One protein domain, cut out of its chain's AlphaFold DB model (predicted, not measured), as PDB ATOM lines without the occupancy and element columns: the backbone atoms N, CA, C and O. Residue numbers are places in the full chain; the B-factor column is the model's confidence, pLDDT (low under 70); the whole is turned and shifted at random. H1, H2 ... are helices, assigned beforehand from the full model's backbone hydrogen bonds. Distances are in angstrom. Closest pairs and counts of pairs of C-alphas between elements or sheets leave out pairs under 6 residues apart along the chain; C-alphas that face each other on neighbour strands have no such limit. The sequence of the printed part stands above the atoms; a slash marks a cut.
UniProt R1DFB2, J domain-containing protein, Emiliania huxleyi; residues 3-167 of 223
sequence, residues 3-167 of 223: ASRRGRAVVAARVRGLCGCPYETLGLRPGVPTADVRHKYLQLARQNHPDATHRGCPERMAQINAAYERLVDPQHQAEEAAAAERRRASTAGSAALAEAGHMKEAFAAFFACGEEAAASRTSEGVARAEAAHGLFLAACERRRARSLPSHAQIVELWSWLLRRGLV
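What this domain is: This is residues 3 to 167 of the 223 residues of the protein "J domain-containing protein" of Emiliania huxleyi (UniProt R1DFB2). Two lobes make a rod: in the larger, H1, H6, H7, H9 and part of H5 pack on H8; the smaller is the hairpin of H3 and H4 with short H2 on H4. H5, the longest helix, leaves the corner at H4 and runs along the larger lobe. The printed part has 165 residues with nine named helices, H1 to H9, and no named strand: all helix. It is loose, radius of gyration of the C-alphas 19.4 A, spanning 64 by 30 by 25 A.

How they stand to each other: Start at H1, residues 3 to 17, which touches H8, residues 123 to 141; their closest C-alphas, Ala 12 and Val 126, are 5.2 A apart. H2, residues 22 to 25, touches H4, residues 58 to 72; closest C-alphas Pro 22 and Ala 67, 4.5 A. H3, residues 34 to 48, forms a hairpin with H4 at a shallow tilt of 10 degrees; closest C-alphas Asn 48 and Met 61, 5.8 A. H4 and H5, residues 74 to 99, only just touch, only at the corner, with 3 pairs of C-alphas within 8 A, closest Arg 70 and His 76, 6.5 A. H5, with residues 90 to 98 alone, forms a hairpin with H6, residues 103 to 111; closest C-alphas Ser 94 and Ala 106, 4.2 A. The hub, H8, also touches H5, H6, H7, residues 115 to 119, and H9, residues 151 to 163; the closest C-alphas to H9, Phe 136 and Leu 157, are 6.8 A apart. Every O i to N i+4 pair is within hydrogen-bond range in H3, H5, H6, H8 and H9, against 9 of 11 in H1, 10 of 11 in H4 and 0 of 1 in H7, which also has 0 of 2 O i to N i+3 pairs; H2 is too short.

Where its parts are: Find C-alpha 3 at (34.912, 77.398, 5.454), where H1 begins. H5 runs 37.0 A from C-alpha 74 at (-4.398, 69.088, 20.949); H8 runs 26.7 A. H9 ends at C-alpha 163, (27.610, 69.402, 26.311).

The domain as a whole: The C-alphas farthest apart, Thr 53 and Arg 146, are 66.5 A apart. The printed part has no cut and no long link. Its mean pLDDT is 72.9; 60 residues are under 70, among them 3 to 22 and 113 to 126.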
ATOM      1  N   ALA A   3      34.621  78.097   4.189       37.72
ATOM      2  CA  ALA A   3      34.912  77.398   5.454       37.72
ATOM      3  C   ALA A   3      33.676  77.250   6.372       37.72
ATOM      4  O   ALA A   3      33.354  76.142   6.793       37.72
ATOM      5  N   SER A   4      32.884  78.319   6.518       55.91
ATOM      6  CA  SER A   4      31.724  78.368   7.426       55.91
ATOM      7  C   SER A   4      30.576  77.405   7.064       55.91
ATOM      8  O   SER A   4      29.791  77.022   7.932       55.91
ATOM      9  N   ARG A   5      30.469  76.962   5.799       58.16
ATOM     10  CA  ARG A   5      29.422  76.007   5.380       58.16
ATOM     11  C   ARG A   5      29.717  74.573   5.828       58.16
ATOM     12  O   ARG A   5      28.782  73.845   6.148       58.16
ATOM     13  N   ARG A   6      30.993  74.169   5.880       63.97
ATOM     14  CA  ARG A   6      31.384  72.810   6.300       63.97
ATOM     15  C   ARG A   6      31.136  72.594   7.792       63.97
ATOM     16  O   ARG A   6      30.586  71.561   8.157       63.97
ATOM     17  N   GLY A   7      31.469  73.575   8.632       61.50
ATOM     18  CA  GLY A   7      31.221  73.500  10.073       61.50
ATOM     19  C   GLY A   7      29.733  73.366  10.413       61.50
ATOM     20  O   GLY A   7      29.354  72.447  11.138       61.50
ATOM     21  N   ARG A   8      28.877  74.204   9.810       64.69
ATOM     22  CA  ARG A   8      27.416  74.142  10.005       64.69
ATOM     23  C   ARG A   8      26.814  72.809   9.550       64.69
ATOM     24  O   ARG A   8      26.036  72.215  10.288       64.69
ATOM     25  N   ALA A   9      27.249  72.280   8.404       62.06
ATOM     26  CA  ALA A   9      26.782  70.986   7.903       62.06
ATOM     27  C   ALA A   9      27.141  69.810   8.834       62.06
ATOM     28  O   ALA A   9      26.328  68.906   9.029       62.06
ATOM     29  N   VAL A  10      28.333  69.831   9.446       67.62
ATOM     30  CA  VAL A  10      28.748  68.819  10.437       67.62
ATOM     31  C   VAL A  10      27.879  68.897  11.691       67.62
ATOM     32  O   VAL A  10      27.448  67.868  12.206       67.62
ATOM     33  N   VAL A  11      27.571  70.109  12.155       67.94
ATOM     34  CA  VAL A  11      26.673  70.324  13.297       67.94
ATOM     35  C   VAL A  11      25.267  69.811  12.989       67.94
ATOM     36  O   VAL A  11      24.713  69.042  13.774       67.94
ATOM     37  N   ALA A  12      24.724  70.139  11.815       63.72
ATOM     38  CA  ALA A  12      23.421  69.655  11.368       63.72
ATOM     39  C   ALA A  12      23.346  68.124  11.291       63.72
ATOM     40  O   ALA A  12      22.362  67.526  11.727       63.72
ATOM     41  N   ALA A  13      24.393  67.473  10.777       60.66
ATOM     42  CA  ALA A  13      24.474  66.015  10.732       60.66
ATOM     43  C   ALA A  13      24.496  65.393  12.138       60.66
ATOM     44  O   ALA A  13      23.863  64.365  12.367       60.66
ATOM     45  N   ARG A  14      25.170  66.038  13.097       65.38
ATOM     46  CA  ARG A  14      25.306  65.541  14.472       65.38
ATOM     47  C   ARG A  14      24.015  65.677  15.278       65.38
ATOM     48  O   ARG A  14      23.647  64.736  15.973       65.38
ATOM     49  N   VAL A  15      23.270  66.774  15.104       58.62
ATOM     50  CA  VAL A  15      21.921  66.941  15.689       58.62
ATOM     51  C   VAL A  15      20.963  65.860  15.197       58.62
ATOM     52  O   VAL A  15      20.202  65.308  15.985       58.62
ATOM     53  N   ARG A  16      21.032  65.487  13.913       62.38
ATOM     54  CA  ARG A  16      20.210  64.396  13.359       62.38
ATOM     55  C   ARG A  16      20.517  63.026  13.986       62.38
ATOM     56  O   ARG A  16      19.663  62.148  13.924       62.38
ATOM     57  N   GLY A  17      21.694  62.843  14.592       49.78
ATOM     58  CA  GLY A  17      22.102  61.607  15.272       49.78
ATOM     59  C   GLY A  17      21.799  61.550  16.777       49.78
ATOM     60  O   GLY A  17      21.877  60.472  17.359       49.78
ATOM     61  N   LEU A  18      21.443  62.671  17.416       56.34
ATOM     62  CA  LEU A  18      21.159  62.753  18.855       56.34
ATOM     63  C   LEU A  18      19.654  62.522  19.082       56.34
ATOM     64  O   LEU A  18      18.813  63.350  18.748       56.34
ATOM     65  N   CYS A  19      19.311  61.324  19.546       43.12
ATOM     66  CA  CYS A  19      17.961  60.763  19.599       43.12
ATOM     67  C   CYS A  19      17.009  61.394  20.639       43.12
ATOM     68  O   CYS A  19      17.441  61.793  21.718       43.12
ATOM     69  N   GLY A  20      15.695  61.348  20.341       52.78
ATOM     70  CA  GLY A  20      14.603  61.613  21.299       52.78
ATOM     71  C   GLY A  20      13.283  62.158  20.723       52.78
ATOM     72  O   GLY A  20      12.629  62.962  21.375       52.78
ATOM     73  N   CYS A  21      12.882  61.800  19.495       62.97
ATOM     74  CA  CYS A  21      11.629  62.310  18.910       62.97
ATOM     75  C   CYS A  21      10.446  61.371  19.232       62.97
ATOM     76  O   CYS A  21      10.565  60.183  18.927       62.97
ATOM     77  N   PRO A  22       9.301  61.869  19.751       66.50
ATOM     78  CA  PRO A  22       8.108  61.054  20.017       66.50
ATOM     79  C   PRO A  22       7.621  60.265  18.793       66.50
ATOM     80  O   PRO A  22       7.239  59.104  18.908       66.50
ATOM     81  N   TYR A  23       7.727  60.860  17.599       71.94
ATOM     82  CA  TYR A  23       7.401  60.189  16.340       71.94
ATOM     83  C   TYR A  23       8.312  58.988  16.078       71.94
ATOM     84  O   TYR A  23       7.831  57.940  15.670       71.94
ATOM     85  N   GLU A  24       9.607  59.083  16.374       70.94
ATOM     86  CA  GLU A  24      10.529  57.959  16.187       70.94
ATOM     87  C   GLU A  24      10.375  56.869  17.244       70.94
ATOM     88  O   GLU A  24      10.527  55.695  16.913       70.94
ATOM     89  N   THR A  25      10.005  57.223  18.478       74.62
ATOM     90  CA  THR A  25       9.612  56.236  19.499       74.62
ATOM     91  C   THR A  25       8.437  55.379  19.015       74.62
ATOM     92  O   THR A  25       8.387  54.185  19.303       74.62
ATOM     93  N   LEU A  26       7.537  55.969  18.220       78.44
ATOM     94  CA  LEU A  26       6.404  55.286  17.589       78.44
ATOM     95  C   LEU A  26       6.701  54.748  16.173       78.44
ATOM     96  O   LEU A  26       5.834  54.117  15.567       78.44
ATOM     97  N   GLY A  27       7.902  54.977  15.630       76.75
ATOM     98  CA  GLY A  27       8.279  54.568  14.270       76.75
ATOM     99  C   GLY A  27       7.531  55.305  13.150       76.75
ATOM    100  O   GLY A  27       7.346  54.762  12.062       76.75
ATOM    101  N   LEU A  28       7.071  56.527  13.415       78.44
ATOM    102  CA  LEU A  28       6.302  57.374  12.509       78.44
ATOM    103  C   LEU A  28       7.139  58.526  11.950       78.44
ATOM    104  O   LEU A  28       8.127  58.964  12.540       78.44
ATOM    105  N   ARG A  29       6.710  59.047  10.797       68.19
ATOM    106  CA  ARG A  29       7.240  60.303  10.255       68.19
ATOM    107  C   ARG A  29       6.578  61.500  10.962       68.19
ATOM    108  O   ARG A  29       5.418  61.395  11.358       68.19
ATOM    109  N   PRO A  30       7.272  62.641  11.110       65.62
ATOM    110  CA  PRO A  30       6.644  63.876  11.578       65.62
ATOM    111  C   PRO A  30       5.522  64.327  10.630       65.62
ATOM    112  O   PRO A  30       5.675  64.219   9.413       65.62
ATOM    113  N   GLY A  31       4.416  64.848  11.172       64.56
ATOM    114  CA  GLY A  31       3.284  65.360  10.379       64.56
ATOM    115  C   GLY A  31       2.274  64.302   9.919       64.56
ATOM    116  O   GLY A  31       1.402  64.595   9.108       64.56
ATOM    117  N   VAL A  32       2.387  63.074  10.427       75.12
ATOM    118  CA  VAL A  32       1.402  62.004  10.225       75.12
ATOM    119  C   VAL A  32       0.104  62.345  10.983       75.12
ATOM    120  O   VAL A  32       0.189  62.817  12.121       75.12
ATOM    121  N   PRO A  33      -1.093  62.130  10.397       74.62
ATOM    122  CA  PRO A  33      -2.358  62.452  11.056       74.62
ATOM    123  C   PRO A  33      -2.549  61.662  12.358       74.62
ATOM    124  O   PRO A  33      -2.100  60.525  12.503       74.62
ATOM    125  N   THR A  34      -3.272  62.248  13.313       74.88
ATOM    126  CA  THR A  34      -3.494  61.672  14.655       74.88
ATOM    127  C   THR A  34      -4.146  60.284  14.623       74.88
ATOM    128  O   THR A  34      -3.877  59.456  15.494       74.88
ATOM    129  N   ALA A  35      -4.943  59.985  13.592       76.88
ATOM    130  CA  ALA A  35      -5.518  58.660  13.362       76.88
ATOM    131  C   ALA A  35      -4.442  57.572  13.166       76.88
ATOM    132  O   ALA A  35      -4.525  56.495  13.762       76.88
ATOM    133  N   ASP A  36      -3.391  57.881  12.408       81.62
ATOM    134  CA  ASP A  36      -2.274  56.971  12.143       81.62
ATOM    135  C   ASP A  36      -1.351  56.843  13.365       81.62
ATOM    136  O   ASP A  36      -0.850  55.752  13.660       81.62
ATOM    137  N   VAL A  37      -1.191  57.932  14.135       82.56
ATOM    138  CA  VAL A  37      -0.505  57.923  15.441       82.56
ATOM    139  C   VAL A  37      -1.197  56.958  16.404       82.56
ATOM    140  O   VAL A  37      -0.546  56.090  16.992       82.56
ATOM    141  N   ARG A  38      -2.528  57.036  16.503       84.75
ATOM    142  CA  ARG A  38      -3.344  56.128  17.318       84.75
ATOM    143  C   ARG A  38      -3.263  54.683  16.840       84.75
ATOM    144  O   ARG A  38      -3.147  53.778  17.663       84.75
ATOM    145  N   HIS A  39      -3.275  54.450  15.531       85.69
ATOM    146  CA  HIS A  39      -3.159  53.102  14.982       85.69
ATOM    147  C   HIS A  39      -1.810  52.448  15.334       85.69
ATOM    148  O   HIS A  39      -1.780  51.299  15.783       85.69
ATOM    149  N   LYS A  40      -0.690  53.180  15.213       85.69
ATOM    150  CA  LYS A  40       0.624  52.654  15.623       85.69
ATOM    151  C   LYS A  40       0.781  52.494  17.121       85.69
ATOM    152  O   LYS A  40       1.346  51.484  17.538       85.69
ATOM    153  N   TYR A  41       0.246  53.417  17.913       85.69
ATOM    154  CA  TYR A  41       0.200  53.258  19.361       85.69
ATOM    155  C   TYR A  41      -0.494  51.949  19.755       85.69
ATOM    156  O   TYR A  41       0.095  51.138  20.461       85.69
ATOM    157  N   LEU A  42      -1.689  51.678  19.216       85.56
ATOM    158  CA  LEU A  42      -2.433  50.446  19.506       85.56
ATOM    159  C   LEU A  42      -1.678  49.183  19.067       85.56
ATOM    160  O   LEU A  42      -1.707  48.171  19.768       85.56
ATOM    161  N   GLN A  43      -0.983  49.230  17.928       85.56
ATOM    162  CA  GLN A  43      -0.149  48.119  17.472       85.56
ATOM    163  C   GLN A  43       1.022  47.854  18.432       85.56
ATOM    164  O   GLN A  43       1.263  46.704  18.798       85.56
ATOM    165  N   LEU A  44       1.738  48.901  18.846       84.38
ATOM    166  CA  LEU A  44       2.893  48.796  19.740       84.38
ATOM    167  C   LEU A  44       2.486  48.421  21.169       84.38
ATOM    168  O   LEU A  44       3.166  47.611  21.797       84.38
ATOM    169  N   ALA A  45       1.355  48.938  21.648       84.06
ATOM    170  CA  ALA A  45       0.774  48.616  22.946       84.06
ATOM    171  C   ALA A  45       0.424  47.127  23.058       84.06
ATOM    172  O   ALA A  45       0.746  46.493  24.055       84.06
ATOM    173  N   ARG A  46      -0.154  46.535  22.004       82.25
ATOM    174  CA  ARG A  46      -0.442  45.089  21.951       82.25
ATOM    175  C   ARG A  46       0.823  44.230  21.951       82.25
ATOM    176  O   ARG A  46       0.807  43.123  22.473       82.25
ATOM    177  N   GLN A  47       1.907  44.726  21.357       79.81
ATOM    178  CA  GLN A  47       3.181  44.005  21.266       79.81
ATOM    179  C   GLN A  47       4.018  44.089  22.549       79.81
ATOM    180  O   GLN A  47       4.768  43.160  22.832       79.81
ATOM    181  N   ASN A  48       3.894  45.187  23.302       78.50
ATOM    182  CA  ASN A  48       4.688  45.471  24.502       78.50
ATOM    183  C   ASN A  48       3.864  45.405  25.803       78.50
ATOM    184  O   ASN A  48       4.351  45.835  26.845       78.50
ATOM    185  N   HIS A  49       2.628  44.892  25.758       73.31
ATOM    186  CA  HIS A  49       1.771  44.766  26.938       73.31
ATOM    187  C   HIS A  49       2.444  43.885  28.009       73.31
ATOM    188  O   HIS A  49       3.019  42.856  27.645       73.31
ATOM    189  N   PRO A  50       2.369  44.232  29.309       68.19
ATOM    190  CA  PRO A  50       2.987  43.442  30.379       68.19
ATOM    191  C   PRO A  50       2.466  41.995  30.462       68.19
ATOM    192  O   PRO A  50       3.229  41.111  30.829       68.19
ATOM    193  N   ASP A  51       1.225  41.728  30.032       71.50
ATOM    194  CA  ASP A  51       0.678  40.357  29.933       71.50
ATOM    195  C   ASP A  51       1.104  39.586  28.664       71.50
ATOM    196  O   ASP A  51       0.730  38.427  28.479       71.50
ATOM    197  N   ALA A  52       1.878  40.194  27.756       71.06
ATOM    198  CA  ALA A  52       2.393  39.503  26.576       71.06
ATOM    199  C   ALA A  52       3.612  38.644  26.958       71.06
ATOM    200  O   ALA A  52       4.731  39.136  27.113       71.06
ATOM    201  N   THR A  53       3.390  37.333  27.040       56.62
ATOM    202  CA  THR A  53       4.207  36.320  27.733       56.62
ATOM    203  C   THR A  53       5.688  36.222  27.310       56.62
ATOM    204  O   THR A  53       6.479  35.630  28.040       56.62
ATOM    205  N   HIS A  54       6.111  36.805  26.174       57.28
ATOM    206  CA  HIS A  54       7.488  36.677  25.645       57.28
ATOM    207  C   HIS A  54       8.133  37.964  25.083       57.28
ATOM    208  O   HIS A  54       9.283  37.915  24.650       57.28
ATOM    209  N   ARG A  55       7.422  39.102  25.027       57.88
ATOM    210  CA  ARG A  55       7.931  40.354  24.408       57.88
ATOM    211  C   ARG A  55       7.578  41.642  25.163       57.88
ATOM    212  O   ARG A  55       7.963  42.718  24.711       57.88
ATOM    213  N   GLY A  56       6.868  41.553  26.288       58.47
ATOM    214  CA  GLY A  56       6.538  42.713  27.113       58.47
ATOM    215  C   GLY A  56       7.795  43.346  27.710       58.47
ATOM    216  O   GLY A  56       8.456  42.742  28.548       58.47
ATOM    217  N   CYS A  57       8.127  44.563  27.278       69.19
ATOM    218  CA  CYS A  57       9.148  45.396  27.907       69.19
ATOM    219  C   CYS A  57       8.440  46.594  28.560       69.19
ATOM    220  O   CYS A  57       8.022  47.514  27.846       69.19
ATOM    221  N   PRO A  58       8.260  46.590  29.894       70.75
ATOM    222  CA  PRO A  58       7.537  47.650  30.594       70.75
ATOM    223  C   PRO A  58       8.208  49.020  30.419       70.75
ATOM    224  O   PRO A  58       7.509  50.022  30.268       70.75
ATOM    225  N   GLU A  59       9.542  49.081  30.315       71.88
ATOM    226  CA  GLU A  59      10.254  50.332  30.025       71.88
ATOM    227  C   GLU A  59       9.923  50.869  28.625       71.88
ATOM    228  O   GLU A  59       9.764  52.077  28.428       71.88
ATOM    229  N   ARG A  60       9.781  49.979  27.634       75.19
ATOM    230  CA  ARG A  60       9.425  50.355  26.261       75.19
ATOM    231  C   ARG A  60       7.988  50.854  26.182       75.19
ATOM    232  O   ARG A  60       7.727  51.846  25.506       75.19
ATOM    233  N   MET A  61       7.075  50.208  26.904       76.94
ATOM    234  CA  MET A  61       5.677  50.624  26.997       76.94
ATOM    235  C   MET A  61       5.539  52.013  27.635       76.94
ATOM    236  O   MET A  61       4.800  52.847  27.118       76.94
ATOM    237  N   ALA A  62       6.308  52.309  28.689       78.56
ATOM    238  CA  ALA A  62       6.336  53.639  29.301       78.56
ATOM    239  C   ALA A  62       6.804  54.725  28.312       78.56
ATOM    240  O   ALA A  62       6.185  55.784  28.217       78.56
ATOM    241  N   GLN A  63       7.841  54.445  27.510       77.25
ATOM    242  CA  GLN A  63       8.303  55.354  26.449       77.25
ATOM    243  C   GLN A  63       7.242  55.567  25.357       77.25
ATOM    244  O   GLN A  63       7.079  56.685  24.868       77.25
ATOM    245  N   ILE A  64       6.521  54.507  24.973       82.38
ATOM    246  CA  ILE A  64       5.448  54.549  23.968       82.38
ATOM    247  C   ILE A  64       4.253  55.368  24.474       82.38
ATOM    248  O   ILE A  64       3.737  56.199  23.727       82.38
ATOM    249  N   ASN A  65       3.842  55.180  25.732       82.38
ATOM    250  CA  ASN A  65       2.758  55.944  26.357       82.38
ATOM    251  C   ASN A  65       3.113  57.434  26.455       82.38
ATOM    252  O   ASN A  65       2.358  58.265  25.956       82.38
ATOM    253  N   ALA A  66       4.303  57.766  26.971       77.88
ATOM    254  CA  ALA A  66       4.769  59.151  27.069       77.88
ATOM    255  C   ALA A  66       4.871  59.839  25.692       77.88
ATOM    256  O   ALA A  66       4.579  61.027  25.553       77.88
ATOM    257  N   ALA A  67       5.268  59.098  24.651       80.19
ATOM    258  CA  ALA A  67       5.292  59.611  23.285       80.19
ATOM    259  C   ALA A  67       3.881  59.839  22.718       80.19
ATOM    260  O   ALA A  67       3.661  60.827  22.025       80.19
ATOM    261  N   TYR A  68       2.933  58.942  22.996       81.50
ATOM    262  CA  TYR A  68       1.559  59.037  22.507       81.50
ATOM    263  C   TYR A  68       0.769  60.172  23.164       81.50
ATOM    264  O   TYR A  68       0.126  60.939  22.451       81.50
ATOM    265  N   GLU A  69       0.858  60.326  24.488       80.81
ATOM    266  CA  GLU A  69       0.183  61.403  25.232       80.81
ATOM    267  C   GLU A  69       0.574  62.780  24.691       80.81
ATOM    268  O   GLU A  69      -0.287  63.592  24.349       80.81
ATOM    269  N   ARG A  70       1.877  62.987  24.473       73.31
ATOM    270  CA  ARG A  70       2.412  64.222  23.890       73.31
ATOM    271  C   ARG A  70       1.925  64.492  22.463       73.31
ATOM    272  O   ARG A  70       1.896  65.639  22.033       73.31
ATOM    273  N   LEU A  71       1.578  63.447  21.710       73.75
ATOM    274  CA  LEU A  71       1.135  63.564  20.321       73.75
ATOM    275  C   LEU A  71      -0.383  63.585  20.149       73.75
ATOM    276  O   LEU A  71      -0.828  63.885  19.049       73.75
ATOM    277  N   VAL A  72      -1.187  63.245  21.154       76.31
ATOM    278  CA  VAL A  72      -2.653  63.195  21.009       76.31
ATOM    279  C   VAL A  72      -3.354  64.378  21.649       76.31
ATOM    280  O   VAL A  72      -4.422  64.750  21.167       76.31
ATOM    281  N   ASP A  73      -2.763  65.001  22.665       75.12
ATOM    282  CA  ASP A  73      -3.356  66.180  23.284       75.12
ATOM    283  C   ASP A  73      -3.252  67.409  22.346       75.12
ATOM    284  O   ASP A  73      -2.147  67.883  22.051       75.12
ATOM    285  N   PRO A  74      -4.388  67.943  21.851       66.31
ATOM    286  CA  PRO A  74      -4.398  69.088  20.949       66.31
ATOM    287  C   PRO A  74      -3.945  70.389  21.625       66.31
ATOM    288  O   PRO A  74      -3.416  71.259  20.933       66.31
ATOM    289  N   GLN A  75      -4.111  70.535  22.946       68.75
ATOM    290  CA  GLN A  75      -3.572  71.679  23.685       68.75
ATOM    291  C   GLN A  75      -2.049  71.595  23.730       68.75
ATOM    292  O   GLN A  75      -1.386  72.562  23.362       68.75
ATOM    293  N   HIS A  76      -1.488  70.422  24.037       65.19
ATOM    294  CA  HIS A  76      -0.039  70.222  23.973       65.19
ATOM    295  C   HIS A  76       0.525  70.433  22.565       65.19
ATOM    296  O   HIS A  76       1.564  71.073  22.420       65.19
ATOM    297  N   GLN A  77      -0.162  69.975  21.513       66.31
ATOM    298  CA  GLN A  77       0.267  70.251  20.140       66.31
ATOM    299  C   GLN A  77       0.248  71.751  19.809       66.31
ATOM    300  O   GLN A  77       1.186  72.250  19.187       66.31
ATOM    301  N   ALA A  78      -0.801  72.477  20.211       67.69
ATOM    302  CA  ALA A  78      -0.922  73.912  19.962       67.69
ATOM    303  C   ALA A  78       0.121  74.720  20.750       67.69
ATOM    304  O   ALA A  78       0.754  75.624  20.202       67.69
ATOM    305  N   GLU A  79       0.350  74.369  22.014       69.38
ATOM    306  CA  GLU A  79       1.385  74.966  22.858       69.38
ATOM    307  C   GLU A  79       2.789  74.675  22.323       69.38
ATOM    308  O   GLU A  79       3.617  75.587  22.241       69.38
ATOM    309  N   GLU A  80       3.057  73.438  21.897       68.19
ATOM    310  CA  GLU A  80       4.342  73.036  21.326       68.19
ATOM    311  C   GLU A  80       4.588  73.717  19.970       68.19
ATOM    312  O   GLU A  80       5.707  74.171  19.717       68.19
ATOM    313  N   ALA A  81       3.549  73.894  19.146       69.94
ATOM    314  CA  ALA A  81       3.606  74.658  17.900       69.94
ATOM    315  C   ALA A  81       3.840  76.161  18.142       69.94
ATOM    316  O   ALA A  81       4.703  76.762  17.501       69.94
ATOM    317  N   ALA A  82       3.144  76.775  19.104       70.75
ATOM    318  CA  ALA A  82       3.356  78.176  19.472       70.75
ATOM    319  C   ALA A  82       4.749  78.400  20.089       70.75
ATOM    320  O   ALA A  82       5.424  79.397  19.815       70.75
ATOM    321  N   ALA A  83       5.224  77.460  20.909       69.06
ATOM    322  CA  ALA A  83       6.581  77.467  21.439       69.06
ATOM    323  C   ALA A  83       7.628  77.253  20.338       69.06
ATOM    324  O   ALA A  83       8.674  77.897  20.362       69.06
ATOM    325  N   ALA A  84       7.379  76.371  19.369       66.88
ATOM    326  CA  ALA A  84       8.221  76.185  18.186       66.88
ATOM    327  C   ALA A  84       8.332  77.473  17.365       66.88
ATOM    328  O   ALA A  84       9.435  77.889  17.012       66.88
ATOM    329  N   GLU A  85       7.221  78.172  17.144       70.62
ATOM    330  CA  GLU A  85       7.226  79.413  16.373       70.62
ATOM    331  C   GLU A  85       7.994  80.534  17.080       70.62
ATOM    332  O   GLU A  85       8.868  81.163  16.482       70.62
ATOM    333  N   ARG A  86       7.785  80.709  18.393       71.06
ATOM    334  CA  ARG A  86       8.602  81.629  19.204       71.06
ATOM    335  C   ARG A  86      10.090  81.292  19.113       71.06
ATOM    336  O   ARG A  86      10.913  82.190  18.956       71.06
ATOM    337  N   ARG A  87      10.446  80.004  19.135       69.38
ATOM    338  CA  ARG A  87      11.835  79.540  18.987       69.38
ATOM    339  C   ARG A  87      12.426  79.842  17.619       69.38
ATOM    340  O   ARG A  87      13.583  80.269  17.549       69.38
ATOM    341  N   ARG A  88      11.665  79.651  16.543       67.75
ATOM    342  CA  ARG A  88      12.091  80.012  15.183       67.75
ATOM    343  C   ARG A  88      12.299  81.513  15.061       67.75
ATOM    344  O   ARG A  88      13.359  81.922  14.596       67.75
ATOM    345  N   ALA A  89      11.356  82.313  15.556       74.50
ATOM    346  CA  ALA A  89      11.456  83.766  15.560       74.50
ATOM    347  C   ALA A  89      12.679  84.255  16.355       74.50
ATOM    348  O   ALA A  89      13.445  85.073  15.854       74.50
ATOM    349  N   SER A  90      12.940  83.704  17.547       75.06
ATOM    350  CA  SER A  90      14.141  84.036  18.329       75.06
ATOM    351  C   SER A  90      15.436  83.600  17.639       75.06
ATOM    352  O   SER A  90      16.412  84.348  17.637       75.06
ATOM    353  N   THR A  91      15.461  82.417  17.017       76.50
ATOM    354  CA  THR A  91      16.642  81.916  16.291       76.50
ATOM    355  C   THR A  91      16.935  82.788  15.069       76.50
ATOM    356  O   THR A  91      18.069  83.240  14.893       76.50
ATOM    357  N   ALA A  92      15.913  83.100  14.271       77.31
ATOM    358  CA  ALA A  92      16.018  84.007  13.134       77.31
ATOM    359  C   ALA A  92      16.431  85.419  13.576       77.31
ATOM    360  O   ALA A  92      17.330  86.010  12.981       77.31
ATOM    361  N   GLY A  93      15.853  85.921  14.671       80.06
ATOM    362  CA  GLY A  93      16.214  87.201  15.276       80.06
ATOM    363  C   GLY A  93      17.675  87.245  15.730       80.06
ATOM    364  O   GLY A  93      18.380  88.204  15.427       80.06
ATOM    365  N   SER A  94      18.175  86.186  16.375       80.62
ATOM    366  CA  SER A  94      19.584  86.102  16.783       80.62
ATOM    367  C   SER A  94      20.540  86.092  15.585       80.62
ATOM    368  O   SER A  94      21.565  86.770  15.609       80.62
ATOM    369  N   ALA A  95      20.186  85.386  14.506       77.25
ATOM    370  CA  ALA A  95      20.979  85.364  13.282       77.25
ATOM    371  C   ALA A  95      20.994  86.738  12.590       77.25
ATOM    372  O   ALA A  95      22.062  87.206  12.197       77.25
ATOM    373  N   ALA A  96      19.841  87.409  12.507       79.75
ATOM    374  CA  ALA A  96      19.723  88.740  11.917       79.75
ATOM    375  C   ALA A  96      20.510  89.798  12.711       79.75
ATOM    376  O   ALA A  96      21.237  90.601  12.127       79.75
ATOM    377  N   LEU A  97      20.436  89.766  14.047       81.69
ATOM    378  CA  LEU A  97      21.221  90.648  14.917       81.69
ATOM    379  C   LEU A  97      22.729  90.412  14.756       81.69
ATOM    380  O   LEU A  97      23.501  91.371  14.696       81.69
ATOM    381  N   ALA A  98      23.152  89.150  14.637       79.12
ATOM    382  CA  ALA A  98      24.548  88.809  14.387       79.12
ATOM    383  C   ALA A  98      25.026  89.321  13.017       79.12
ATOM    384  O   ALA A  98      26.132  89.851  12.910       79.12
ATOM    385  N   GLU A  99      24.194  89.220  11.978       76.62
ATOM    386  CA  GLU A  99      24.500  89.753  10.646       76.62
ATOM    387  C   GLU A  99      24.579  91.287  10.632       76.62
ATOM    388  O   GLU A  99      25.468  91.855   9.992       76.62
ATOM    389  N   ALA A 100      23.728  91.952  11.417       78.88
ATOM    390  CA  ALA A 100      23.765  93.393  11.646       78.88
ATOM    391  C   ALA A 100      24.938  93.854  12.544       78.88
ATOM    392  O   ALA A 100      25.167  95.056  12.697       78.88
ATOM    393  N   GLY A 101      25.706  92.924  13.128       77.38
ATOM    394  CA  GLY A 101      26.870  93.214  13.972       77.38
ATOM    395  C   GLY A 101      26.553  93.509  15.445       77.38
ATOM    396  O   GLY A 101      27.452  93.921  16.186       77.38
ATOM    397  N   HIS A 102      25.309  93.280  15.875       83.06
ATOM    398  CA  HIS A 102      24.809  93.421  17.248       83.06
ATOM    399  C   HIS A 102      24.968  92.104  18.019       83.06
ATOM    400  O   HIS A 102      24.004  91.413  18.350       83.06
ATOM    401  N   MET A 103      26.219  91.700  18.255       79.00
ATOM    402  CA  MET A 103      26.517  90.366  18.780       79.00
ATOM    403  C   MET A 103      26.042  90.176  20.223       79.00
ATOM    404  O   MET A 103      25.604  89.083  20.565       79.00
ATOM    405  N   LYS A 104      26.095  91.199  21.084       81.56
ATOM    406  CA  LYS A 104      25.613  91.069  22.475       81.56
ATOM    407  C   LYS A 104      24.115  90.767  22.518       81.56
ATOM    408  O   LYS A 104      23.672  89.897  23.264       81.56
ATOM    409  N   GLU A 105      23.362  91.469  21.687       84.19
ATOM    410  CA  GLU A 105      21.921  91.349  21.535       84.19
ATOM    411  C   GLU A 105      21.553  90.010  20.882       84.19
ATOM    412  O   GLU A 105      20.627  89.337  21.329       84.19
ATOM    413  N   ALA A 106      22.339  89.565  19.895       83.62
ATOM    414  CA  ALA A 106      22.195  88.248  19.280       83.62
ATOM    415  C   ALA A 106      22.384  87.100  20.289       83.62
ATOM    416  O   ALA A 106      21.602  86.149  20.295       83.62
ATOM    417  N   PHE A 107      23.382  87.202  21.176       82.12
ATOM    418  CA  PHE A 107      23.588  86.244  22.270       82.12
ATOM    419  C   PHE A 107      22.410  86.239  23.248       82.12
ATOM    420  O   PHE A 107      21.904  85.168  23.582       82.12
ATOM    421  N   ALA A 108      21.943  87.416  23.671       83.62
ATOM    422  CA  ALA A 108      20.796  87.526  24.570       83.62
ATOM    423  C   ALA A 108      19.533  86.901  23.954       83.62
ATOM    424  O   ALA A 108      18.873  86.090  24.601       83.62
ATOM    425  N   ALA A 109      19.246  87.193  22.683       83.31
ATOM    426  CA  ALA A 109      18.112  86.622  21.958       83.31
ATOM    427  C   ALA A 109      18.204  85.092  21.815       83.31
ATOM    428  O   ALA A 109      17.193  84.397  21.920       83.31
ATOM    429  N   PHE A 110      19.411  84.550  21.611       83.69
ATOM    430  CA  PHE A 110      19.632  83.106  21.510       83.69
ATOM    431  C   PHE A 110      19.378  82.370  22.837       83.69
ATOM    432  O   PHE A 110      18.744  81.308  22.848       83.69
ATOM    433  N   PHE A 111      19.863  82.916  23.958       80.00
ATOM    434  CA  PHE A 111      19.729  82.288  25.278       80.00
ATOM    435  C   PHE A 111      18.369  82.539  25.943       80.00
ATOM    436  O   PHE A 111      17.878  81.654  26.642       80.00
ATOM    437  N   ALA A 112      17.701  83.663  25.651       77.44
ATOM    438  CA  ALA A 112      16.353  83.963  26.148       77.44
ATOM    439  C   ALA A 112      15.308  82.894  25.770       77.44
ATOM    440  O   ALA A 112      14.270  82.777  26.413       77.44
ATOM    441  N   CYS A 113      15.588  82.084  24.746       66.50
ATOM    442  CA  CYS A 113      14.691  81.049  24.250       66.50
ATOM    443  C   CYS A 113      14.892  79.655  24.896       66.50
ATOM    444  O   CYS A 113      14.369  78.663  24.386       66.50
ATOM    445  N   GLY A 114      15.697  79.547  25.965       61.06
ATOM    446  CA  GLY A 114      15.833  78.343  26.810       61.06
ATOM    447  C   GLY A 114      16.554  77.135  26.178       61.06
ATOM    448  O   GLY A 114      16.620  76.996  24.958       61.06
ATOM    449  N   GLU A 115      17.131  76.248  27.003       55.31
ATOM    450  CA  GLU A 115      17.972  75.104  26.576       55.31
ATOM    451  C   GLU A 115      17.204  73.909  25.967       55.31
ATOM    452  O   GLU A 115      17.810  73.095  25.258       55.31
ATOM    453  N   GLU A 116      15.895  73.802  26.214       50.53
ATOM    454  CA  GLU A 116      15.092  72.583  25.988       50.53
ATOM    455  C   GLU A 116      14.800  72.273  24.508       50.53
ATOM    456  O   GLU A 116      14.516  71.140  24.128       50.53
ATOM    457  N   ALA A 117      14.936  73.266  23.629       48.25
ATOM    458  CA  ALA A 117      14.537  73.166  22.226       48.25
ATOM    459  C   ALA A 117      15.451  72.319  21.328       48.25
ATOM    460  O   ALA A 117      15.011  71.794  20.304       48.25
ATOM    461  N   ALA A 118      16.741  72.255  21.663       47.28
ATOM    462  CA  ALA A 118      17.775  71.749  20.759       47.28
ATOM    463  C   ALA A 118      17.907  70.216  20.758       47.28
ATOM    464  O   ALA A 118      18.661  69.680  19.954       47.28
ATOM    465  N   ALA A 119      17.184  69.515  21.640       43.69
ATOM    466  CA  ALA A 119      17.199  68.053  21.738       43.69
ATOM    467  C   ALA A 119      16.285  67.356  20.710       43.69
ATOM    468  O   ALA A 119      16.299  66.134  20.590       43.69
ATOM    469  N   SER A 120      15.480  68.113  19.960       48.56
ATOM    470  CA  SER A 120      14.567  67.547  18.969       48.56
ATOM    471  C   SER A 120      15.224  67.494  17.583       48.56
ATOM    472  O   SER A 120      15.751  68.496  17.103       48.56
ATOM    473  N   ARG A 121      15.147  66.345  16.889       48.31
ATOM    474  CA  ARG A 121      15.544  66.162  15.466       48.31
ATOM    475  C   ARG A 121      14.648  66.921  14.475       48.31
ATOM    476  O   ARG A 121      14.507  66.541  13.316       48.31
ATOM    477  N   THR A 122      14.008  67.983  14.938       57.12
ATOM    478  CA  THR A 122      13.214  68.881  14.112       57.12
ATOM    479  C   THR A 122      14.151  69.734  13.260       57.12
ATOM    480  O   THR A 122      15.316  69.966  13.604       57.12
ATOM    481  N   SER A 123      13.641  70.237  12.136       57.78
ATOM    482  CA  SER A 123      14.330  71.264  11.343       57.78
ATOM    483  C   SER A 123      14.737  72.472  12.201       57.78
ATOM    484  O   SER A 123      15.745  73.113  11.921       57.78
ATOM    485  N   GLU A 124      14.013  72.725  13.293       62.50
ATOM    486  CA  GLU A 124      14.299  73.770  14.278       62.50
ATOM    487  C   GLU A 124      15.517  73.478  15.148       62.50
ATOM    488  O   GLU A 124      16.328  74.376  15.363       62.50
ATOM    489  N   GLY A 125      15.674  72.247  15.643       66.62
ATOM    490  CA  GLY A 125      16.848  71.860  16.427       66.62
ATOM    491  C   GLY A 125      18.131  71.997  15.610       66.62
ATOM    492  O   GLY A 125      19.134  72.527  16.094       66.62
ATOM    493  N   VAL A 126      18.066  71.609  14.331       69.94
ATOM    494  CA  VAL A 126      19.157  71.800  13.367       69.94
ATOM    495  C   VAL A 126      19.424  73.288  13.130       69.94
ATOM    496  O   VAL A 126      20.564  73.723  13.283       69.94
ATOM    497  N   ALA A 127      18.391  74.083  12.839       72.25
ATOM    498  CA  ALA A 127      18.537  75.520  12.603       72.25
ATOM    499  C   ALA A 127      19.107  76.259  13.826       72.25
ATOM    500  O   ALA A 127      19.968  77.125  13.686       72.25
ATOM    501  N   ARG A 128      18.685  75.887  15.040       78.00
ATOM    502  CA  ARG A 128      19.198  76.470  16.283       78.00
ATOM    503  C   ARG A 128      20.655  76.097  16.527       78.00
ATOM    504  O   ARG A 128      21.434  76.951  16.943       78.00
ATOM    505  N   ALA A 129      21.040  74.853  16.262       78.31
ATOM    506  CA  ALA A 129      22.425  74.417  16.377       78.31
ATOM    507  C   ALA A 129      23.338  75.106  15.349       78.31
ATOM    508  O   ALA A 129      24.433  75.548  15.693       78.31
ATOM    509  N   GLU A 130      22.874  75.259  14.107       80.31
ATOM    510  CA  GLU A 130      23.586  76.014  13.072       80.31
ATOM    511  C   GLU A 130      23.702  77.503  13.422       80.31
ATOM    512  O   GLU A 130      24.763  78.097  13.216       80.31
ATOM    513  N   ALA A 131      22.649  78.100  13.990       81.25
ATOM    514  CA  ALA A 131      22.666  79.478  14.472       81.25
ATOM    515  C   ALA A 131      23.643  79.651  15.643       81.25
ATOM    516  O   ALA A 131      24.461  80.567  15.611       81.25
ATOM    517  N   ALA A 132      23.633  78.740  16.621       85.00
ATOM    518  CA  ALA A 132      24.569  78.732  17.747       85.00
ATOM    519  C   ALA A 132      26.023  78.640  17.269       85.00
ATOM    520  O   ALA A 132      26.877  79.426  17.673       85.00
ATOM    521  N   HIS A 133      26.301  77.699  16.365       84.38
ATOM    522  CA  HIS A 133      27.626  77.503  15.783       84.38
ATOM    523  C   HIS A 133      28.074  78.714  14.956       84.38
ATOM    524  O   HIS A 133      29.203  79.184  15.094       84.38
ATOM    525  N   GLY A 134      27.172  79.279  14.153       84.00
ATOM    526  CA  GLY A 134      27.421  80.493  13.382       84.00
ATOM    527  C   GLY A 134      27.713  81.710  14.259       84.00
ATOM    528  O   GLY A 134      28.676  82.430  13.996       84.00
ATOM    529  N   LEU A 135      26.916  81.911  15.310       84.12
ATOM    530  CA  LEU A 135      27.086  82.976  16.295       84.12
ATOM    531  C   LEU A 135      28.420  82.831  17.035       84.12
ATOM    532  O   LEU A 135      29.149  83.810  17.203       84.12
ATOM    533  N   PHE A 136      28.771  81.600  17.409       87.06
ATOM    534  CA  PHE A 136      30.032  81.276  18.062       87.06
ATOM    535  C   PHE A 136      31.241  81.636  17.196       87.06
ATOM    536  O   PHE A 136      32.132  82.359  17.641       87.06
ATOM    537  N   LEU A 137      31.261  81.188  15.939       86.38
ATOM    538  CA  LEU A 137      32.355  81.507  15.020       86.38
ATOM    539  C   LEU A 137      32.459  83.013  14.760       86.38
ATOM    540  O   LEU A 137      33.556  83.566  14.811       86.38
ATOM    541  N   ALA A 138      31.328  83.693  14.551       83.31
ATOM    542  CA  ALA A 138      31.306  85.142  14.365       83.31
ATOM    543  C   ALA A 138      31.875  85.888  15.586       83.31
ATOM    544  O   ALA A 138      32.671  86.819  15.426       83.31
ATOM    545  N   ALA A 139      31.548  85.433  16.801       83.56
ATOM    546  CA  ALA A 139      32.084  85.979  18.045       83.56
ATOM    547  C   ALA A 139      33.594  85.742  18.187       83.56
ATOM    548  O   ALA A 139      34.346  86.669  18.499       83.56
ATOM    549  N   CYS A 140      34.058  84.518  17.925       81.50
ATOM    550  CA  CYS A 140      35.469  84.161  18.034       81.50
ATOM    551  C   CYS A 140      36.337  84.886  17.002       81.50
ATOM    552  O   CYS A 140      37.432  85.338  17.337       81.50
ATOM    553  N   GLU A 141      35.866  85.024  15.764       79.06
ATOM    554  CA  GLU A 141      36.601  85.693  14.686       79.06
ATOM    555  C   GLU A 141      36.492  87.224  14.735       79.06
ATOM    556  O   GLU A 141      37.194  87.904  13.988       79.06
ATOM    557  N   ARG A 142      35.642  87.776  15.616       69.94
ATOM    558  CA  ARG A 142      35.342  89.216  15.725       69.94
ATOM    559  C   ARG A 142      34.934  89.856  14.386       69.94
ATOM    560  O   ARG A 142      35.149  91.049  14.175       69.94
ATOM    561  N   ARG A 143      34.360  89.087  13.451       59.91
ATOM    562  CA  ARG A 143      33.948  89.630  12.146       59.91
ATOM    563  C   ARG A 143      32.770  90.579  12.323       59.91
ATOM    564  O   ARG A 143      31.771  90.194  12.915       59.91
ATOM    565  N   ARG A 144      32.866  91.782  11.736       54.03
ATOM    566  CA  ARG A 144      31.766  92.767  11.633       54.03
ATOM    567  C   ARG A 144      31.112  93.155  12.977       54.03
ATOM    568  O   ARG A 144      29.987  93.641  12.985       54.03
ATOM    569  N   ALA A 145      31.795  92.965  14.106       58.56
ATOM    570  CA  ALA A 145      31.214  93.205  15.424       58.56
ATOM    571  C   ALA A 145      31.224  94.702  15.772       58.56
ATOM    572  O   ALA A 145      32.288  95.285  15.979       58.56
ATOM    573  N   ARG A 146      30.035  95.313  15.862       61.81
ATOM    574  CA  ARG A 146      29.843  96.655  16.442       61.81
ATOM    575  C   ARG A 146      29.798  96.579  17.965       61.81
ATOM    576  O   ARG A 146      30.356  97.434  18.644       61.81
ATOM    577  N   SER A 147      29.195  95.517  18.499       74.06
ATOM    578  CA  SER A 147      29.281  95.128  19.905       74.06
ATOM    579  C   SER A 147      30.042  93.802  20.009       74.06
ATOM    580  O   SER A 147      29.732  92.845  19.306       74.06
ATOM    581  N   LEU A 148      31.086  93.734  20.843       70.94
ATOM    582  CA  LEU A 148      31.820  92.486  21.087       70.94
ATOM    583  C   LEU A 148      31.201  91.742  22.280       70.94
ATOM    584  O   LEU A 148      30.990  92.367  23.325       70.94
ATOM    585  N   PRO A 149      30.930  90.430  22.161       76.19
ATOM    586  CA  PRO A 149      30.514  89.631  23.304       76.19
ATOM    587  C   PRO A 149      31.670  89.502  24.304       76.19
ATOM    588  O   PRO A 149      32.848  89.517  23.931       76.19
ATOM    589  N   SER A 150      31.337  89.390  25.589       82.19
ATOM    590  CA  SER A 150      32.331  89.153  26.634       82.19
ATOM    591  C   SER A 150      32.937  87.754  26.486       82.19
ATOM    592  O   SER A 150      32.321  86.843  25.930       82.19
ATOM    593  N   HIS A 151      34.149  87.547  27.013       81.06
ATOM    594  CA  HIS A 151      34.749  86.210  27.003       81.06
ATOM    595  C   HIS A 151      33.869  85.189  27.744       81.06
ATOM    596  O   HIS A 151      33.733  84.063  27.281       81.06
ATOM    597  N   ALA A 152      33.194  85.600  28.823       83.06
ATOM    598  CA  ALA A 152      32.248  84.756  29.553       83.06
ATOM    599  C   ALA A 152      31.082  84.275  28.669       83.06
ATOM    600  O   ALA A 152      30.769  83.088  28.677       83.06
ATOM    601  N   GLN A 153      30.508  85.152  27.837       83.38
ATOM    602  CA  GLN A 153      29.453  84.771  26.885       83.38
ATOM    603  C   GLN A 153      29.958  83.748  25.856       83.38
ATOM    604  O   GLN A 153      29.260  82.795  25.518       83.38
ATOM    605  N   ILE A 154      31.199  83.907  25.382       85.81
ATOM    606  CA  ILE A 154      31.827  82.950  24.459       85.81
ATOM    607  C   ILE A 154      32.023  81.588  25.146       85.81
ATOM    608  O   ILE A 154      31.735  80.558  24.539       85.81
ATOM    609  N   VAL A 155      32.478  81.573  26.403       87.94
ATOM    610  CA  VAL A 155      32.658  80.349  27.208       87.94
ATOM    611  C   VAL A 155      31.323  79.641  27.454       87.94
ATOM    612  O   VAL A 155      31.255  78.411  27.394       87.94
ATOM    613  N   GLU A 156      30.253  80.391  27.706       86.75
ATOM    614  CA  GLU A 156      28.911  79.845  27.910       86.75
ATOM    615  C   GLU A 156      28.402  79.132  26.651       86.75
ATOM    616  O   GLU A 156      27.988  77.971  26.708       86.75
ATOM    617  N   LEU A 157      28.526  79.779  25.488       85.56
ATOM    618  CA  LEU A 157      28.135  79.191  24.207       85.56
ATOM    619  C   LEU A 157      29.027  78.007  23.810       85.56
ATOM    620  O   LEU A 157      28.529  77.000  23.304       85.56
ATOM    621  N   TRP A 158      30.330  78.080  24.097       88.75
ATOM    622  CA  TRP A 158      31.244  76.943  23.959       88.75
ATOM    623  C   TRP A 158      30.788  75.752  24.805       88.75
ATOM    624  O   TRP A 158      30.657  74.642  24.293       88.75
ATOM    625  N   SER A 159      30.495  75.982  26.085       88.12
ATOM    626  CA  SER A 159      30.042  74.941  27.011       88.12
ATOM    627  C   SER A 159      28.721  74.329  26.553       88.12
ATOM    628  O   SER A 159      28.540  73.113  26.622       88.12
ATOM    629  N   TRP A 160      27.814  75.155  26.027       86.50
ATOM    630  CA  TRP A 160      26.550  74.705  25.455       86.50
ATOM    631  C   TRP A 160      26.752  73.761  24.262       86.50
ATOM    632  O   TRP A 160      26.140  72.690  24.219       86.50
ATOM    633  N   LEU A 161      27.640  74.124  23.326       85.06
ATOM    634  CA  LEU A 161      27.993  73.290  22.170       85.06
ATOM    635  C   LEU A 161      28.677  71.990  22.611       85.06
ATOM    636  O   LEU A 161      28.356  70.918  22.093       85.06
ATOM    637  N   LEU A 162      29.590  72.080  23.581       85.69
ATOM    638  CA  LEU A 162      30.373  70.958  24.095       85.69
ATOM    639  C   LEU A 162      29.488  69.899  24.758       85.69
ATOM    640  O   LEU A 162      29.588  68.726  24.405       85.69
ATOM    641  N   ARG A 163      28.568  70.309  25.646       83.25
ATOM    642  CA  ARG A 163      27.610  69.402  26.311       83.25
ATOM    643  C   ARG A 163      26.746  68.616  25.324       83.25
ATOM    644  O   ARG A 163      26.302  67.520  25.637       83.25
ATOM    645  N   ARG A 164      26.510  69.174  24.137       77.62
ATOM    646  CA  ARG A 164      25.674  68.575  23.087       77.62
ATOM    647  C   ARG A 164      26.492  67.862  22.008       77.62
ATOM    648  O   ARG A 164      25.928  67.381  21.033       77.62
ATOM    649  N   GLY A 165      27.818  67.817  22.143       79.69
ATOM    650  CA  GLY A 165      28.703  67.228  21.139       79.69
ATOM    651  C   GLY A 165      28.667  67.951  19.790       79.69
ATOM    652  O   GLY A 165      29.061  67.378  18.782       79.69
ATOM    653  N   LEU A 166      28.214  69.206  19.742       82.44
ATOM    654  CA  LEU A 166      28.035  69.993  18.512       82.44
ATOM    655  C   LEU A 166      29.292  70.782  18.128       82.44
ATOM    656  O   LEU A 166      29.242  71.735  17.353       82.44
ATOM    657  N   VAL A 167      30.439  70.408  18.684       86.06
ATOM    658  CA  VAL A 167      31.701  71.090  18.429       86.06
ATOM    659  C   VAL A 167      32.348  70.515  17.171       86.06
ATOM    660  O   VAL A 167      32.579  69.312  17.043       86.06
TER     661      VAL A 167